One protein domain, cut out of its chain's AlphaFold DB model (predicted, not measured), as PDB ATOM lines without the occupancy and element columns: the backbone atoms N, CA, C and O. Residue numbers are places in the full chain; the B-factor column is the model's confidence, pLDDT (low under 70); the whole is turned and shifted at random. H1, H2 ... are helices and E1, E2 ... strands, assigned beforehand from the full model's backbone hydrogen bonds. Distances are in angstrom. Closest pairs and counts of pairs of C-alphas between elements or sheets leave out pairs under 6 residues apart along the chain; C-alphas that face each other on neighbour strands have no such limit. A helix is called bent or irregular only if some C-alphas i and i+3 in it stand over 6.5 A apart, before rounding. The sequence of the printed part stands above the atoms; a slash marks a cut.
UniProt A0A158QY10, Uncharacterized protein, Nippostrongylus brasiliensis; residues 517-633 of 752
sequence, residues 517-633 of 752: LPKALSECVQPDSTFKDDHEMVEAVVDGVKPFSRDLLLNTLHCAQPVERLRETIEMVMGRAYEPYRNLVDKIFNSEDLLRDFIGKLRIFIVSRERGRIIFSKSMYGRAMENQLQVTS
ATOM      1  N   LEU A 517     -28.020  83.851  89.830       51.03
ATOM      2  CA  LEU A 517     -27.544  83.027  88.712       51.03
ATOM      3  C   LEU A 517     -26.078  82.568  88.897       51.03
ATOM      4  O   LEU A 517     -25.833  81.365  88.778       51.03
ATOM      5  N   PRO A 518     -25.108  83.434  89.277       53.62
ATOM      6  CA  PRO A 518     -23.752  82.990  89.606       53.62
ATOM      7  C   PRO A 518     -23.726  82.008  90.778       53.62
ATOM      8  O   PRO A 518     -22.919  81.082  90.775       53.62
ATOM      9  N   LYS A 519     -24.623  82.177  91.762       58.25
ATOM     10  CA  LYS A 519     -24.710  81.280  92.918       58.25
ATOM     11  C   LYS A 519     -25.156  79.882  92.487       58.25
ATOM     12  O   LYS A 519     -24.432  78.924  92.745       58.25
ATOM     13  N   ALA A 520     -26.273  79.779  91.763       57.19
ATOM     14  CA  ALA A 520     -26.782  78.513  91.240       57.19
ATOM     15  C   ALA A 520     -25.755  77.796  90.345       57.19
ATOM     16  O   ALA A 520     -25.547  76.595  90.490       57.19
ATOM     17  N   LEU A 521     -25.051  78.528  89.473       55.44
ATOM     18  CA  LEU A 521     -23.980  77.962  88.645       55.44
ATOM     19  C   LEU A 521     -22.797  77.454  89.491       55.44
ATOM     20  O   LEU A 521     -22.325  76.341  89.262       55.44
ATOM     21  N   SER A 522     -22.362  78.214  90.504       58.19
ATOM     22  CA  SER A 522     -21.247  77.835  91.391       58.19
ATOM     23  C   SER A 522     -21.545  76.654  92.328       58.19
ATOM     24  O   SER A 522     -20.618  75.976  92.773       58.19
ATOM     25  N   GLU A 523     -22.824  76.392  92.621       62.97
ATOM     26  CA  GLU A 523     -23.275  75.232  93.404       62.97
ATOM     27  C   GLU A 523     -23.533  73.997  92.519       62.97
ATOM     28  O   GLU A 523     -23.348  72.868  92.975       62.97
ATOM     29  N   CYS A 524     -23.919  74.189  91.250       51.56
ATOM     30  CA  CYS A 524     -24.165  73.099  90.298       51.56
ATOM     31  C   CYS A 524     -22.894  72.552  89.632       51.56
ATOM     32  O   CYS A 524     -22.860  71.364  89.311       51.56
ATOM     33  N   VAL A 525     -21.872  73.386  89.403       61.69
ATOM     34  CA  VAL A 525     -20.640  72.985  88.706       61.69
ATOM     35  C   VAL A 525     -19.405  73.469  89.467       61.69
ATOM     36  O   VAL A 525     -18.775  74.467  89.120       61.69
ATOM     37  N   GLN A 526     -19.031  72.716  90.503       70.25
ATOM     38  CA  GLN A 526     -17.631  72.664  90.918       70.25
ATOM     39  C   GLN A 526     -16.940  71.589  90.072       70.25
ATOM     40  O   GLN A 526     -17.354  70.430  90.140       70.25
ATOM     41  N   PRO A 527     -15.933  71.938  89.252       73.56
ATOM     42  CA  PRO A 527     -15.198  70.947  88.487       73.56
ATOM     43  C   PRO A 527     -14.354  70.085  89.436       73.56
ATOM     44  O   PRO A 527     -13.488  70.603  90.145       73.56
ATOM     45  N   ASP A 528     -14.598  68.772  89.449       71.19
ATOM     46  CA  ASP A 528     -13.793  67.828  90.228       71.19
ATOM     47  C   ASP A 528     -12.321  67.931  89.803       71.19
ATOM     48  O   ASP A 528     -11.981  67.864  88.622       71.19
ATOM     49  N   SER A 529     -11.411  68.060  90.772       66.62
ATOM     50  CA  SER A 529      -9.983  68.336  90.530       66.62
ATOM     51  C   SER A 529      -9.196  67.177  89.892       66.62
ATOM     52  O   SER A 529      -7.969  67.234  89.798       66.62
ATOM     53  N   THR A 530      -9.888  66.126  89.450       83.19
ATOM     54  CA  THR A 530      -9.335  64.876  88.917       83.19
ATOM     55  C   THR A 530      -9.863  64.554  87.518       83.19
ATOM     56  O   THR A 530     -10.260  63.417  87.254       83.19
ATOM     57  N   PHE A 531      -9.854  65.544  86.620       89.75
ATOM     58  CA  PHE A 531      -9.951  65.298  85.178       89.75
ATOM     59  C   PHE A 531      -8.904  64.268  84.747       89.75
ATOM     60  O   PHE A 531      -7.732  64.368  85.126       89.75
ATOM     61  N   LYS A 532      -9.329  63.264  83.981       91.00
ATOM     62  CA  LYS A 532      -8.454  62.185  83.490       91.00
ATOM     63  C   LYS A 532      -7.888  62.484  82.110       91.00
ATOM     64  O   LYS A 532      -6.852  61.930  81.753       91.00
ATOM     65  N   ASP A 533      -8.576  63.338  81.365       94.62
ATOM     66  CA  ASP A 533      -8.214  63.786  80.030       94.62
ATOM     67  C   ASP A 533      -8.171  65.322  80.007       94.62
ATOM     68  O   ASP A 533      -8.978  65.997  80.656       94.62
ATOM     69  N   ASP A 534      -7.243  65.890  79.244       95.88
ATOM     70  CA  ASP A 534      -7.229  67.330  79.000       95.88
ATOM     71  C   ASP A 534      -8.437  67.770  78.154       95.88
ATOM     72  O   ASP A 534      -8.919  68.890  78.326       95.88
ATOM     73  N   HIS A 535      -8.996  66.886  77.315       95.31
ATOM     74  CA  HIS A 535     -10.242  67.134  76.585       95.31
ATOM     75  C   HIS A 535     -11.434  67.342  77.530       95.31
ATOM     76  O   HIS A 535     -12.216  68.271  77.324       95.31
ATOM     77  N   GLU A 536     -11.549  66.500  78.565       96.06
ATOM     78  CA  GLU A 536     -12.589  66.537  79.608       96.06
ATOM     79  C   GLU A 536     -12.501  67.847  80.412       96.06
ATOM     80  O   GLU A 536     -13.505  68.516  80.656       96.06
ATOM     81  N   MET A 537     -11.275  68.269  80.738       96.00
ATOM     82  CA  MET A 537     -11.003  69.555  81.385       96.00
ATOM     83  C   MET A 537     -11.397  70.749  80.504       96.00
ATOM     84  O   MET A 537     -12.029  71.689  80.991       96.00
ATOM     85  N   VAL A 538     -11.031  70.738  79.215       97.44
ATOM     86  CA  VAL A 538     -11.428  71.798  78.274       97.44
ATOM     87  C   VAL A 538     -12.948  71.854  78.145       97.44
ATOM     88  O   VAL A 538     -13.521  72.937  78.167       97.44
ATOM     89  N   GLU A 539     -13.607  70.704  78.040       96.81
ATOM     90  CA  GLU A 539     -15.058  70.586  77.876       96.81
ATOM     91  C   GLU A 539     -15.825  71.121  79.095       96.81
ATOM     92  O   GLU A 539     -16.743  71.924  78.927       96.81
ATOM     93  N   ALA A 540     -15.364  70.829  80.317       96.50
ATOM     94  CA  ALA A 540     -15.916  71.422  81.537       96.50
ATOM     95  C   ALA A 540     -15.778  72.958  81.579       96.50
ATOM     96  O   ALA A 540     -16.706  73.650  81.998       96.50
ATOM     97  N   VAL A 541     -14.651  73.517  81.118       96.94
ATOM     98  CA  VAL A 541     -14.477  74.981  81.022       96.94
ATOM     99  C   VAL A 541     -15.338  75.574  79.900       96.94
ATOM    100  O   VAL A 541     -15.901  76.653  80.079       96.94
ATOM    101  N   VAL A 542     -15.504  74.875  78.771       97.38
ATOM    102  CA  VAL A 542     -16.426  75.283  77.697       97.38
ATOM    103  C   VAL A 542     -17.850  75.372  78.228       97.38
ATOM    104  O   VAL A 542     -18.461  76.425  78.075       97.38
ATOM    105  N   ASP A 543     -18.372  74.337  78.890       96.69
ATOM    106  CA  ASP A 543     -19.738  74.359  79.431       96.69
ATOM    107  C   ASP A 543     -19.909  75.361  80.590       96.69
ATOM    108  O   ASP A 543     -20.982  75.946  80.720       96.69
ATOM    109  N   GLY A 544     -18.857  75.654  81.363       96.06
ATOM    110  CA  GLY A 544     -18.857  76.755  82.336       96.06
ATOM    111  C   GLY A 544     -18.945  78.150  81.694       96.06
ATOM    112  O   GLY A 544     -19.635  79.030  82.208       96.06
ATOM    113  N   VAL A 545     -18.289  78.354  80.545       96.38
ATOM    114  CA  VAL A 545     -18.292  79.618  79.779       96.38
ATOM    115  C   VAL A 545     -19.549  79.775  78.906       96.38
ATOM    116  O   VAL A 545     -20.030  80.888  78.694       96.38
ATOM    117  N   LYS A 546     -20.111  78.670  78.409       95.44
ATOM    118  CA  LYS A 546     -21.192  78.608  77.409       95.44
ATOM    119  C   LYS A 546     -22.468  79.392  77.765       95.44
ATOM    120  O   LYS A 546     -22.965  80.064  76.856       95.44
ATOM    121  N   PRO A 547     -22.972  79.430  79.020       96.38
ATOM    122  CA  PRO A 547     -24.071  80.319  79.413       96.38
ATOM    123  C   PRO A 547     -23.792  81.800  79.127       96.38
ATOM    124  O   PRO A 547     -24.693  82.539  78.739       96.38
ATOM    125  N   PHE A 548     -22.531  82.216  79.253       95.88
ATOM    126  CA  PHE A 548     -22.085  83.595  79.080       95.88
ATOM    127  C   PHE A 548     -21.601  83.911  77.651       95.88
ATOM    128  O   PHE A 548     -21.056  84.987  77.404       95.88
ATOM    129  N   SER A 549     -21.811  83.009  76.678       94.06
ATOM    130  CA  SER A 549     -21.381  83.186  75.273       94.06
ATOM    131  C   SER A 549     -21.830  84.514  74.656       94.06
ATOM    132  O   SER A 549     -21.113  85.087  73.837       94.06
ATOM    133  N   ARG A 550     -23.015  85.003  75.052       93.75
ATOM    134  CA  ARG A 550     -23.572  86.302  74.645       93.75
ATOM    135  C   ARG A 550     -22.677  87.455  75.091       93.75
ATOM    136  O   ARG A 550     -22.300  88.295  74.280       93.75
ATOM    137  N   ASP A 551     -22.332  87.483  76.369       94.62
ATOM    138  CA  ASP A 551     -21.631  88.609  76.979       94.62
ATOM    139  C   ASP A 551     -20.135  88.553  76.650       94.62
ATOM    140  O   ASP A 551     -19.518  89.585  76.396       94.62
ATOM    141  N   LEU A 552     -19.575  87.349  76.504       94.75
ATOM    142  CA  LEU A 552     -18.247  87.124  75.930       94.75
ATOM    143  C   LEU A 552     -18.155  87.626  74.474       94.75
ATOM    144  O   LEU A 552     -17.126  88.172  74.069       94.75
ATOM    145  N   LEU A 553     -19.233  87.504  73.691       93.75
ATOM    146  CA  LEU A 553     -19.318  88.095  72.353       93.75
ATOM    147  C   LEU A 553     -19.419  89.617  72.370       93.75
ATOM    148  O   LEU A 553     -18.793  90.257  71.531       93.75
ATOM    149  N   LEU A 554     -20.198  90.198  73.282       92.25
ATOM    150  CA  LEU A 554     -20.412  91.648  73.341       92.25
ATOM    151  C   LEU A 554     -19.197  92.401  73.916       92.25
ATOM    152  O   LEU A 554     -18.928  93.519  73.493       92.25
ATOM    153  N   ASN A 555     -18.440  91.784  74.831       91.25
ATOM    154  CA  ASN A 555     -17.263  92.397  75.462       91.25
ATOM    155  C   ASN A 555     -15.941  92.170  74.700       91.25
ATOM    156  O   ASN A 555     -14.956  92.856  74.969       91.25
ATOM    157  N   THR A 556     -15.888  91.244  73.736       91.12
ATOM    158  CA  THR A 556     -14.728  91.123  72.831       91.12
ATOM    159  C   THR A 556     -14.831  92.120  71.676       91.12
ATOM    160  O   THR A 556     -15.917  92.400  71.168       91.12
ATOM    161  N   LEU A 557     -13.704  92.666  71.219       82.56
ATOM    162  CA  LEU A 557     -13.689  93.629  70.111       82.56
ATOM    163  C   LEU A 557     -13.766  92.908  68.753       82.56
ATOM    164  O   LEU A 557     -13.412  91.737  68.634       82.56
ATOM    165  N   HIS A 558     -14.213  93.598  67.698       76.81
ATOM    166  CA  HIS A 558     -14.235  93.015  66.344       76.81
ATOM    167  C   HIS A 558     -12.824  92.800  65.752       76.81
ATOM    168  O   HIS A 558     -12.653  92.001  64.830       76.81
ATOM    169  N   CYS A 559     -11.825  93.535  66.252       82.56
ATOM    170  CA  CYS A 559     -10.428  93.451  65.825       82.56
ATOM    171  C   CYS A 559      -9.747  92.169  66.330       82.56
ATOM    172  O   CYS A 559     -10.187  91.560  67.302       82.56
ATOM    173  N   ALA A 560      -8.620  91.796  65.717       88.50
ATOM    174  CA  ALA A 560      -7.745  90.778  66.290       88.50
ATOM    175  C   ALA A 560      -7.215  91.244  67.659       88.50
ATOM    176  O   ALA A 560      -6.683  92.349  67.779       88.50
ATOM    177  N   GLN A 561      -7.357  90.403  68.682       91.19
ATOM    178  CA  GLN A 561      -6.913  90.679  70.049       91.19
ATOM    179  C   GLN A 561      -5.882  89.629  70.503       91.19
ATOM    180  O   GLN A 561      -5.946  88.477  70.066       91.19
ATOM    181  N   PRO A 562      -4.915  89.997  71.365       93.25
ATOM    182  CA  PRO A 562      -3.966  89.046  71.936       93.25
ATOM    183  C   PRO A 562      -4.673  88.176  72.987       93.25
ATOM    184  O   PRO A 562      -5.580  88.646  73.677       93.25
ATOM    185  N   VAL A 563      -4.291  86.902  73.082       92.94
ATOM    186  CA  VAL A 563      -4.987  85.858  73.865       92.94
ATOM    187  C   VAL A 563      -5.212  86.220  75.336       92.94
ATOM    188  O   VAL A 563      -6.238  85.859  75.908       92.94
ATOM    189  N   GLU A 564      -4.318  86.997  75.936       94.06
ATOM    190  CA  GLU A 564      -4.425  87.495  77.307       94.06
ATOM    191  C   GLU A 564      -5.727  88.289  77.525       94.06
ATOM    192  O   GLU A 564      -6.389  88.118  78.548       94.06
ATOM    193  N   ARG A 565      -6.178  89.060  76.520       94.94
ATOM    194  CA  ARG A 565      -7.470  89.765  76.573       94.94
ATOM    195  C   ARG A 565      -8.668  88.819  76.566       94.94
ATOM    196  O   ARG A 565      -9.698  89.178  77.128       94.94
ATOM    197  N   LEU A 566      -8.573  87.624  75.974       94.50
ATOM    198  CA  LEU A 566      -9.669  86.647  76.040       94.50
ATOM    199  C   LEU A 566      -9.806  86.091  77.462       94.50
ATOM    200  O   LEU A 566     -10.925  85.981  77.952       94.50
ATOM    201  N   ARG A 567      -8.683  85.816  78.142       96.44
ATOM    202  CA  ARG A 567      -8.668  85.388  79.552       96.44
ATOM    203  C   ARG A 567      -9.270  86.451  80.467       96.44
ATOM    204  O   ARG A 567     -10.196  86.142  81.205       96.44
ATOM    205  N   GLU A 568      -8.820  87.704  80.344       96.38
ATOM    206  CA  GLU A 568      -9.412  88.845  81.061       96.38
ATOM    207  C   GLU A 568     -10.921  88.983  80.789       96.38
ATOM    208  O   GLU A 568     -11.696  89.218  81.713       96.38
ATOM    209  N   THR A 569     -11.360  88.807  79.534       96.06
ATOM    210  CA  THR A 569     -12.788  88.914  79.191       96.06
ATOM    211  C   THR A 569     -13.602  87.772  79.801       96.06
ATOM    212  O   THR A 569     -14.691  88.021  80.303       96.06
ATOM    213  N   ILE A 570     -13.086  86.536  79.807       96.38
ATOM    214  CA  ILE A 570     -13.742  85.379  80.443       96.38
ATOM    215  C   ILE A 570     -13.848  85.580  81.960       96.38
ATOM    216  O   ILE A 570     -14.926  85.388  82.520       96.38
ATOM    217  N   GLU A 571     -12.769  86.017  82.614       97.06
ATOM    218  CA  GLU A 571     -12.734  86.325  84.050       97.06
ATOM    219  C   GLU A 571     -13.749  87.423  84.418       97.06
ATOM    220  O   GLU A 571     -14.555  87.243  85.333       97.06
ATOM    221  N   MET A 572     -13.797  88.513  83.644       96.88
ATOM    222  CA  MET A 572     -14.771  89.597  83.813       96.88
ATOM    223  C   MET A 572     -16.223  89.135  83.613       96.88
ATOM    224  O   MET A 572     -17.103  89.515  84.385       96.88
ATOM    225  N   VAL A 573     -16.482  88.335  82.575       96.25
ATOM    226  CA  VAL A 573     -17.834  87.926  82.162       96.25
ATOM    227  C   VAL A 573     -18.413  86.826  83.062       96.25
ATOM    228  O   VAL A 573     -19.593  86.879  83.400       96.25
ATOM    229  N   MET A 574     -17.601  85.859  83.501       95.88
ATOM    230  CA  MET A 574     -18.022  84.855  84.490       95.88
ATOM    231  C   MET A 574     -18.083  85.439  85.911       95.88
ATOM    232  O   MET A 574     -18.852  84.963  86.753       95.88
ATOM    233  N   GLY A 575     -17.269  86.458  86.211       96.19
ATOM    234  CA  GLY A 575     -17.219  87.117  87.514       96.19
ATOM    235  C   GLY A 575     -16.985  86.115  88.648       96.19
ATOM    236  O   GLY A 575     -16.026  85.350  88.641       96.19
ATOM    237  N   ARG A 576     -17.899  86.052  89.625       94.06
ATOM    238  CA  ARG A 576     -17.792  85.095  90.748       94.06
ATOM    239  C   ARG A 576     -17.873  83.625  90.327       94.06
ATOM    240  O   ARG A 576     -17.393  82.775  91.071       94.06
ATOM    241  N   ALA A 577     -18.442  83.316  89.160       92.88
ATOM    242  CA  ALA A 577     -18.454  81.957  88.628       92.88
ATOM    243  C   ALA A 577     -17.094  81.532  88.038       92.88
ATOM    244  O   ALA A 577     -16.940  80.363  87.705       92.88
ATOM    245  N   TYR A 578     -16.108  82.435  87.926       95.75
ATOM    246  CA  TYR A 578     -14.773  82.135  87.396       95.75
ATOM    247  C   TYR A 578     -13.900  81.304  88.349       95.75
ATOM    248  O   TYR A 578     -13.204  80.392  87.906       95.75
ATOM    249  N   GLU A 579     -13.934  81.586  89.656       96.12
ATOM    250  CA  GLU A 579     -12.961  81.037  90.621       96.12
ATOM    251  C   GLU A 579     -12.886  79.491  90.676       96.12
ATOM    252  O   GLU A 579     -11.769  78.979  90.775       96.12
ATOM    253  N   PRO A 580     -13.984  78.711  90.532       95.69
ATOM    254  CA  PRO A 580     -13.897  77.250  90.410       95.69
ATOM    255  C   PRO A 580     -13.115  76.774  89.172       95.69
ATOM    256  O   PRO A 580     -12.486  75.718  89.210       95.69
ATOM    257  N   TYR A 581     -13.125  77.548  88.083       96.31
ATOM    258  CA  TYR A 581     -12.485  77.207  86.807       96.31
ATOM    259  C   TYR A 581     -11.106  77.837  86.626       96.31
ATOM    260  O   TYR A 581     -10.359  77.385  85.764       96.31
ATOM    261  N   ARG A 582     -10.737  78.856  87.411       96.44
ATOM    262  CA  ARG A 582      -9.507  79.652  87.244       96.44
ATOM    263  C   ARG A 582      -8.242  78.824  87.016       96.44
ATOM    264  O   ARG A 582      -7.499  79.099  86.085       96.44
ATOM    265  N   ASN A 583      -8.021  77.773  87.807       96.44
ATOM    266  CA  ASN A 583      -6.858  76.887  87.644       96.44
ATOM    267  C   ASN A 583      -6.878  76.105  86.314       96.44
ATOM    268  O   ASN A 583      -5.826  75.797  85.755       96.44
ATOM    269  N   LEU A 584      -8.070  75.786  85.805       96.81
ATOM    270  CA  LEU A 584      -8.277  75.082  84.537       96.81
ATOM    271  C   LEU A 584      -8.113  76.044  83.358       96.81
ATOM    272  O   LEU A 584      -7.405  75.721  82.411       96.81
ATOM    273  N   VAL A 585      -8.696  77.246  83.445       96.75
ATOM    274  CA  VAL A 585      -8.494  78.335  82.476       96.75
ATOM    275  C   VAL A 585      -7.008  78.671  82.381       96.75
ATOM    276  O   VAL A 585      -6.466  78.710  81.283       96.75
ATOM    277  N   ASP A 586      -6.311  78.807  83.508       96.75
ATOM    278  CA  ASP A 586      -4.872  79.062  83.520       96.75
ATOM    279  C   ASP A 586      -4.084  77.903  82.887       96.75
ATOM    280  O   ASP A 586      -3.168  78.153  82.105       96.75
ATOM    281  N   LYS A 587      -4.453  76.636  83.122       97.12
ATOM    282  CA  LYS A 587      -3.820  75.490  82.443       97.12
ATOM    283  C   LYS A 587      -4.104  75.461  80.931       97.12
ATOM    284  O   LYS A 587      -3.198  75.155  80.160       97.12
ATOM    285  N   ILE A 588      -5.318  75.811  80.501       97.12
ATOM    286  CA  ILE A 588      -5.712  75.904  79.085       97.12
ATOM    287  C   ILE A 588      -4.932  77.019  78.382       97.12
ATOM    288  O   ILE A 588      -4.320  76.785  77.347       97.12
ATOM    289  N   PHE A 589      -4.899  78.221  78.958       96.50
ATOM    290  CA  PHE A 589      -4.263  79.392  78.347       96.50
ATOM    291  C   PHE A 589      -2.728  79.326  78.342       96.50
ATOM    292  O   PHE A 589      -2.100  79.994  77.523       96.50
ATOM    293  N   ASN A 590      -2.118  78.489  79.190       96.19
ATOM    294  CA  ASN A 590      -0.682  78.188  79.149       96.19
ATOM    295  C   ASN A 590      -0.296  77.088  78.131       96.19
ATOM    296  O   ASN A 590       0.890  76.777  78.014       96.19
ATOM    297  N   SER A 591      -1.243  76.496  77.388       96.75
ATOM    298  CA  SER A 591      -0.972  75.447  76.392       96.75
ATOM    299  C   SER A 591      -1.607  75.767  75.036       96.75
ATOM    300  O   SER A 591      -2.824  75.896  74.926       96.75
ATOM    301  N   GLU A 592      -0.793  75.870  73.977       94.56
ATOM    302  CA  GLU A 592      -1.278  76.239  72.634       94.56
ATOM    303  C   GLU A 592      -2.320  75.243  72.095       94.56
ATOM    304  O   GLU A 592      -3.292  75.665  71.468       94.56
ATOM    305  N   ASP A 593      -2.163  73.948  72.373       95.88
ATOM    306  CA  ASP A 593      -3.082  72.910  71.895       95.88
ATOM    307  C   ASP A 593      -4.412  72.911  72.664       95.88
ATOM    308  O   ASP A 593      -5.476  72.809  72.052       95.88
ATOM    309  N   LEU A 594      -4.382  73.120  73.988       96.81
ATOM    310  CA  LEU A 594      -5.603  73.185  74.808       96.81
ATOM    311  C   LEU A 594      -6.392  74.468  74.547       96.81
ATOM    312  O   LEU A 594      -7.616  74.435  74.464       96.81
ATOM    313  N   LEU A 595      -5.699  75.591  74.356       96.19
ATOM    314  CA  LEU A 595      -6.301  76.848  73.919       96.19
ATOM    315  C   LEU A 595      -6.966  76.710  72.537       96.19
ATOM    316  O   LEU A 595      -8.032  77.284  72.298       96.19
ATOM    317  N   ARG A 596      -6.351  75.942  71.627       94.69
ATOM    318  CA  ARG A 596      -6.881  75.672  70.285       94.69
ATOM    319  C   ARG A 596      -8.126  74.783  70.334       94.69
ATOM    320  O   ARG A 596      -9.093  75.099  69.643       94.69
ATOM    321  N   ASP A 597      -8.135  73.742  71.168       96.94
ATOM    322  CA  ASP A 597      -9.322  72.911  71.426       96.94
ATOM    323  C   ASP A 597     -10.448  73.724  72.090       96.94
ATOM    324  O   ASP A 597     -11.571  73.748  71.595       96.94
ATOM    325  N   PHE A 598     -10.136  74.497  73.135       97.19
ATOM    326  CA  PHE A 598     -11.081  75.373  73.837       97.19
ATOM    327  C   PHE A 598     -11.791  76.353  72.893       97.19
ATOM    328  O   PHE A 598     -13.022  76.438  72.873       97.19
ATOM    329  N   ILE A 599     -11.029  77.060  72.053       95.62
ATOM    330  CA  ILE A 599     -11.596  78.003  71.081       95.62
ATOM    331  C   ILE A 599     -12.335  77.264  69.949       95.62
ATOM    332  O   ILE A 599     -13.400  77.718  69.520       95.62
ATOM    333  N   GLY A 600     -11.838  76.101  69.514       95.25
ATOM    334  CA  GLY A 600     -12.501  75.238  68.532       95.25
ATOM    335  C   GLY A 600     -13.858  74.701  69.004       95.25
ATOM    336  O   GLY A 600     -14.813  74.682  68.225       95.25
ATOM    337  N   LYS A 601     -13.972  74.338  70.286       96.38
ATOM    338  CA  LYS A 601     -15.214  73.907  70.945       96.38
ATOM    339  C   LYS A 601     -16.188  75.063  71.169       96.38
ATOM    340  O   LYS A 601     -17.371  74.904  70.880       96.38
ATOM    341  N   LEU A 602     -15.709  76.240  71.592       95.06
ATOM    342  CA  LEU A 602     -16.551  77.440  71.700       95.06
ATOM    343  C   LEU A 602     -17.122  77.887  70.346       95.06
ATOM    344  O   LEU A 602     -18.227  78.418  70.305       95.06
ATOM    345  N   ARG A 603     -16.376  77.738  69.238       94.62
ATOM    346  CA  ARG A 603     -16.740  78.166  67.860       94.62
ATOM    347  C   ARG A 603     -17.005  79.671  67.668       94.62
ATOM    348  O   ARG A 603     -17.130  80.131  66.530       94.62
ATOM    349  N   ILE A 604     -17.060  80.460  68.741       92.50
ATOM    350  CA  ILE A 604     -17.241  81.922  68.743       92.50
ATOM    351  C   ILE A 604     -16.033  82.641  68.122       92.50
ATOM    352  O   ILE A 604     -16.197  83.649  67.431       92.50
ATOM    353  N   PHE A 605     -14.824  82.114  68.329       94.12
ATOM    354  CA  PHE A 605     -13.569  82.734  67.902       94.12
ATOM    355  C   PHE A 605     -12.778  81.837  66.943       94.12
ATOM    356  O   PHE A 605     -12.999  80.632  66.864       94.12
ATOM    357  N   ILE A 606     -11.847  82.445  66.210       92.25
ATOM    358  CA  ILE A 606     -10.832  81.767  65.398       92.25
ATOM    359  C   ILE A 606      -9.463  82.178  65.935       92.25
ATOM    360  O   ILE A 606      -9.201  83.373  66.104       92.25
ATOM    361  N   VAL A 607      -8.601  81.190  66.181       92.12
ATOM    362  CA  VAL A 607      -7.192  81.392  66.542       92.12
ATOM    363  C   VAL A 607      -6.370  81.635  65.280       92.12
ATOM    364  O   VAL A 607      -6.510  80.913  64.296       92.12
ATOM    365  N   SER A 608      -5.478  82.620  65.317       90.44
ATOM    366  CA  SER A 608      -4.433  82.830  64.314       90.44
ATOM    367  C   SER A 608      -3.100  83.137  65.004       90.44
ATOM    368  O   SER A 608      -3.060  83.431  66.201       90.44
ATOM    369  N   ARG A 609      -1.989  83.054  64.268       92.06
ATOM    370  CA  ARG A 609      -0.641  83.303  64.792       92.06
ATOM    371  C   ARG A 609       0.048  84.412  64.005       92.06
ATOM    372  O   ARG A 609       0.724  84.149  63.014       92.06
ATOM    373  N   GLU A 610      -0.097  85.656  64.452       91.19
ATOM    374  CA  GLU A 610       0.557  86.805  63.819       91.19
ATOM    375  C   GLU A 610       1.897  87.119  64.506       91.19
ATOM    376  O   GLU A 610       1.970  87.293  65.723       91.19
ATOM    377  N   ARG A 611       2.983  87.214  63.720       90.38
ATOM    378  CA  ARG A 611       4.341  87.577  64.195       90.38
ATOM    379  C   ARG A 611       4.807  86.735  65.398       90.38
ATOM    380  O   ARG A 611       5.463  87.231  66.312       90.38
ATOM    381  N   GLY A 612       4.430  85.455  65.409       88.12
ATOM    382  CA  GLY A 612       4.745  84.494  66.471       88.12
ATOM    383  C   GLY A 612       3.821  84.537  67.696       88.12
ATOM    384  O   GLY A 612       3.800  83.552  68.435       88.12
ATOM    385  N   ARG A 613       3.032  85.606  67.883       88.50
ATOM    386  CA  ARG A 613       2.029  85.734  68.954       88.50
ATOM    387  C   ARG A 613       0.730  85.044  68.554       88.50
ATOM    388  O   ARG A 613       0.357  85.062  67.383       88.50
ATOM    389  N   ILE A 614       0.029  84.475  69.528       87.88
ATOM    390  CA  ILE A 614      -1.314  83.938  69.312       87.88
ATOM    391  C   ILE A 614      -2.313  85.094  69.441       87.88
ATOM    392  O   ILE A 614      -2.293  85.843  70.420       87.88
ATOM    393  N   ILE A 615      -3.172  85.241  68.438       92.50
ATOM    394  CA  ILE A 615      -4.269  86.207  68.396       92.50
ATOM    395  C   ILE A 615      -5.593  85.473  68.185       92.50
ATOM    396  O   ILE A 615      -5.637  84.410  67.562       92.50
ATOM    397  N   PHE A 616      -6.682  86.055  68.670       90.75
ATOM    398  CA  PHE A 616      -8.036  85.581  68.407       90.75
ATOM    399  C   PHE A 616      -8.859  86.661  67.699       90.75
ATOM    400  O   PHE A 616      -8.574  87.855  67.799       90.75
ATOM    401  N   SER A 617      -9.883  86.242  66.957       91.44
ATOM    402  CA  SER A 617     -10.853  87.135  66.308       91.44
ATOM    403  C   SER A 617     -12.233  86.479  66.246       91.44
ATOM    404  O   SER A 617     -12.328  85.250  66.283       91.44
ATOM    405  N   LYS A 618     -13.313  87.266  66.148       93.88
ATOM    406  CA  LYS A 618     -14.684  86.723  66.055       93.88
ATOM    407  C   LYS A 618     -14.861  85.913  64.768       93.88
ATOM    408  O   LYS A 618     -14.634  86.434  63.667       93.88
ATOM    409  N   SER A 619     -15.293  84.659  64.913       93.62
ATOM    410  CA  SER A 619     -15.593  83.749  63.804       93.62
ATOM    411  C   SER A 619     -16.802  84.235  62.999       93.62
ATOM    412  O   SER A 619     -17.541  85.116  63.439       93.62
ATOM    413  N   MET A 620     -17.057  83.643  61.828       89.38
ATOM    414  CA  MET A 620     -18.284  83.936  61.070       89.38
ATOM    415  C   MET A 620     -19.555  83.627  61.880       89.38
ATOM    416  O   MET A 620     -20.530  84.368  61.787       89.38
ATOM    417  N   TYR A 621     -19.525  82.589  62.722       90.19
ATOM    418  CA  TYR A 621     -20.616  82.255  63.639       90.19
ATOM    419  C   TYR A 621     -20.731  83.275  64.783       90.19
ATOM    420  O   TYR A 621     -21.827  83.759  65.060       90.19
ATOM    421  N   GLY A 622     -19.604  83.685  65.377       90.50
ATOM    422  CA  GLY A 622     -19.569  84.734  66.397       90.50
ATOM    423  C   GLY A 622     -20.141  86.066  65.895       90.50
ATOM    424  O   GLY A 622     -21.000  86.650  66.549       90.50
ATOM    425  N   ARG A 623     -19.750  86.498  64.689       91.38
ATOM    426  CA  ARG A 623     -20.295  87.698  64.024       91.38
ATOM    427  C   ARG A 623     -21.784  87.559  63.689       91.38
ATOM    428  O   ARG A 623     -22.528  88.525  63.809       91.38
ATOM    429  N   ALA A 624     -22.235  86.372  63.281       91.00
ATOM    430  CA  ALA A 624     -23.650  86.125  63.009       91.00
ATOM    431  C   ALA A 624     -24.504  86.222  64.287       91.00
ATOM    432  O   ALA A 624     -25.561  86.850  64.257       91.00
ATOM    433  N   MET A 625     -24.029  85.666  65.409       89.12
ATOM    434  CA  MET A 625     -24.683  85.829  66.713       89.12
ATOM    435  C   MET A 625     -24.647  87.286  67.188       89.12
ATOM    436  O   MET A 625     -25.673  87.807  67.605       89.12
ATOM    437  N   GLU A 626     -23.512  87.977  67.060       92.75
ATOM    438  CA  GLU A 626     -23.382  89.405  67.382       92.75
ATOM    439  C   GLU A 626     -24.389  90.275  66.607       92.75
ATOM    440  O   GLU A 626     -25.098  91.078  67.212       92.75
ATOM    441  N   ASN A 627     -24.540  90.056  65.298       92.12
ATOM    442  CA  ASN A 627     -25.525  90.773  64.483       92.12
ATOM    443  C   ASN A 627     -26.974  90.478  64.919       92.12
ATOM    444  O   ASN A 627     -27.800  91.389  64.961       92.12
ATOM    445  N   GLN A 628     -27.297  89.228  65.277       90.44
ATOM    446  CA  GLN A 628     -28.618  88.881  65.821       90.44
ATOM    447  C   GLN A 628     -28.869  89.580  67.165       90.44
ATOM    448  O   GLN A 628     -29.939  90.155  67.367       90.44
ATOM    449  N   LEU A 629     -27.873  89.593  68.056       90.31
ATOM    450  CA  LEU A 629     -27.942  90.276  69.348       90.31
ATOM    451  C   LEU A 629     -28.192  91.779  69.170       90.31
ATOM    452  O   LEU A 629     -29.114  92.305  69.793       90.31
ATOM    453  N   GLN A 630     -27.460  92.439  68.266       89.19
ATOM    454  CA  GLN A 630     -27.669  93.852  67.932       89.19
ATOM    455  C   GLN A 630     -29.105  94.114  67.452       89.19
ATOM    456  O   GLN A 630     -29.780  94.975  68.015       89.19
ATOM    457  N   VAL A 631     -29.622  93.320  66.506       89.19
ATOM    458  CA  VAL A 631     -31.011  93.444  66.019       89.19
ATOM    459  C   VAL A 631     -32.037  93.254  67.144       89.19
ATOM    460  O   VAL A 631     -33.003  94.007  67.204       89.19
ATOM    461  N   THR A 632     -31.824  92.314  68.072       83.06
ATOM    462  CA  THR A 632     -32.724  92.126  69.234       83.06
ATOM    463  C   THR A 632     -32.593  93.199  70.320       83.06
ATOM    464  O   THR A 632     -33.487  93.324  71.152       83.06
ATOM    465  N   SER A 633     -31.494  93.960  70.339       76.56
ATOM    466  CA  SER A 633     -31.262  95.048  71.304       76.56
ATOM    467  C   SER A 633     -31.800  96.408  70.855       76.56
ATOM    468  O   SER A 633     -31.925  97.313  71.681       76.56
TER     469      SER A 633
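This is residues 517 to 633 of the 752 residues of an uncharacterized protein of Nippostrongylus brasiliensis (UniProt A0A158QY10). This is a flat helical body with one long, kinked helix, H2, running through the middle, and H3, H4 and H5 packed crosswise on it. Along one edge lie the two-stranded hairpin E1 E2 and then H6, which packs on the last part of H2; at the opposite edge H1 sits on the end of H3. The printed part has 117 residues with six named helices and two named strands, in the order H1 H2 H3 H4 H5 E1 E2 H6, the sheet E1 - E2 being antiparallel and the class mostly helix. It is compact, with a radius of gyration of the C-alphas of 14.1 A and spans of 37 by 37 by 19 A.

H1, residues 517 to 524, touches residues 574 to 577 of H3, residues 563 to 577, about perpendicular at 86 degrees; their closest C-alphas, of Pro 518 and Ala 577, are 5.5 A apart. H2, residues 534 to 555, is the hub, touching four helices, and has a kink of 79 degrees near residue 548. H2 touches H3 about perpendicular at 88 degrees, the C-alphas of Leu 552 and Val 573 being closest at 6.3 A. Residues 561 to 562 pair antiparallel with residues 615 to 616 of E2, residues 613 to 618. H3 and H4, residues 582 to 589, form a helical hairpin and only just touch, with 3 pairs of C-alphas within 8 A; the closest are those of Arg 567 and Phe 589, at 7.5 A. H5, residues 592 to 602, touches H2 at a steep tilt of 58 degrees, the same way, closest at the C-alphas of Val 538 and Phe 598, 5.7 A. E1, residues 605 to 610, and E2 form a hairpin, with N 606 and O 617 at 2.8 A and N 608 and O 615 at 2.9 A, within hydrogen-bond range. H6, residues 620 to 633, touches residues 550 to 554 of H2 at a steep tilt of 41 degrees, the same way, the C-alphas of Leu 553 and Glu 626 being closest at 6.6 A. Every O i to N i+4 pair is within hydrogen-bond range in H1, H4, H5 and H6; 14 of 18 are in H2 and 9 of 11 in H3.

H1 begins at C-alpha 517, (-27.544, 83.027, 88.712). H2 is 27.2 A long and irregular, C-alphas 547 and 550 being 7.7 A apart; H3 is 20.4 A long and irregular, C-alphas 573 and 576 being 9.0 A apart. H6, 19.9 A long, ends at C-alpha 633, (-31.262, 95.048, 71.304).

The C-alphas farthest apart, of Thr 530 and Val 631, are 42.5 A apart. The printed part has no cut and no long link. Residues 517 to 525 and residue 529 are under 70 in pLDDT.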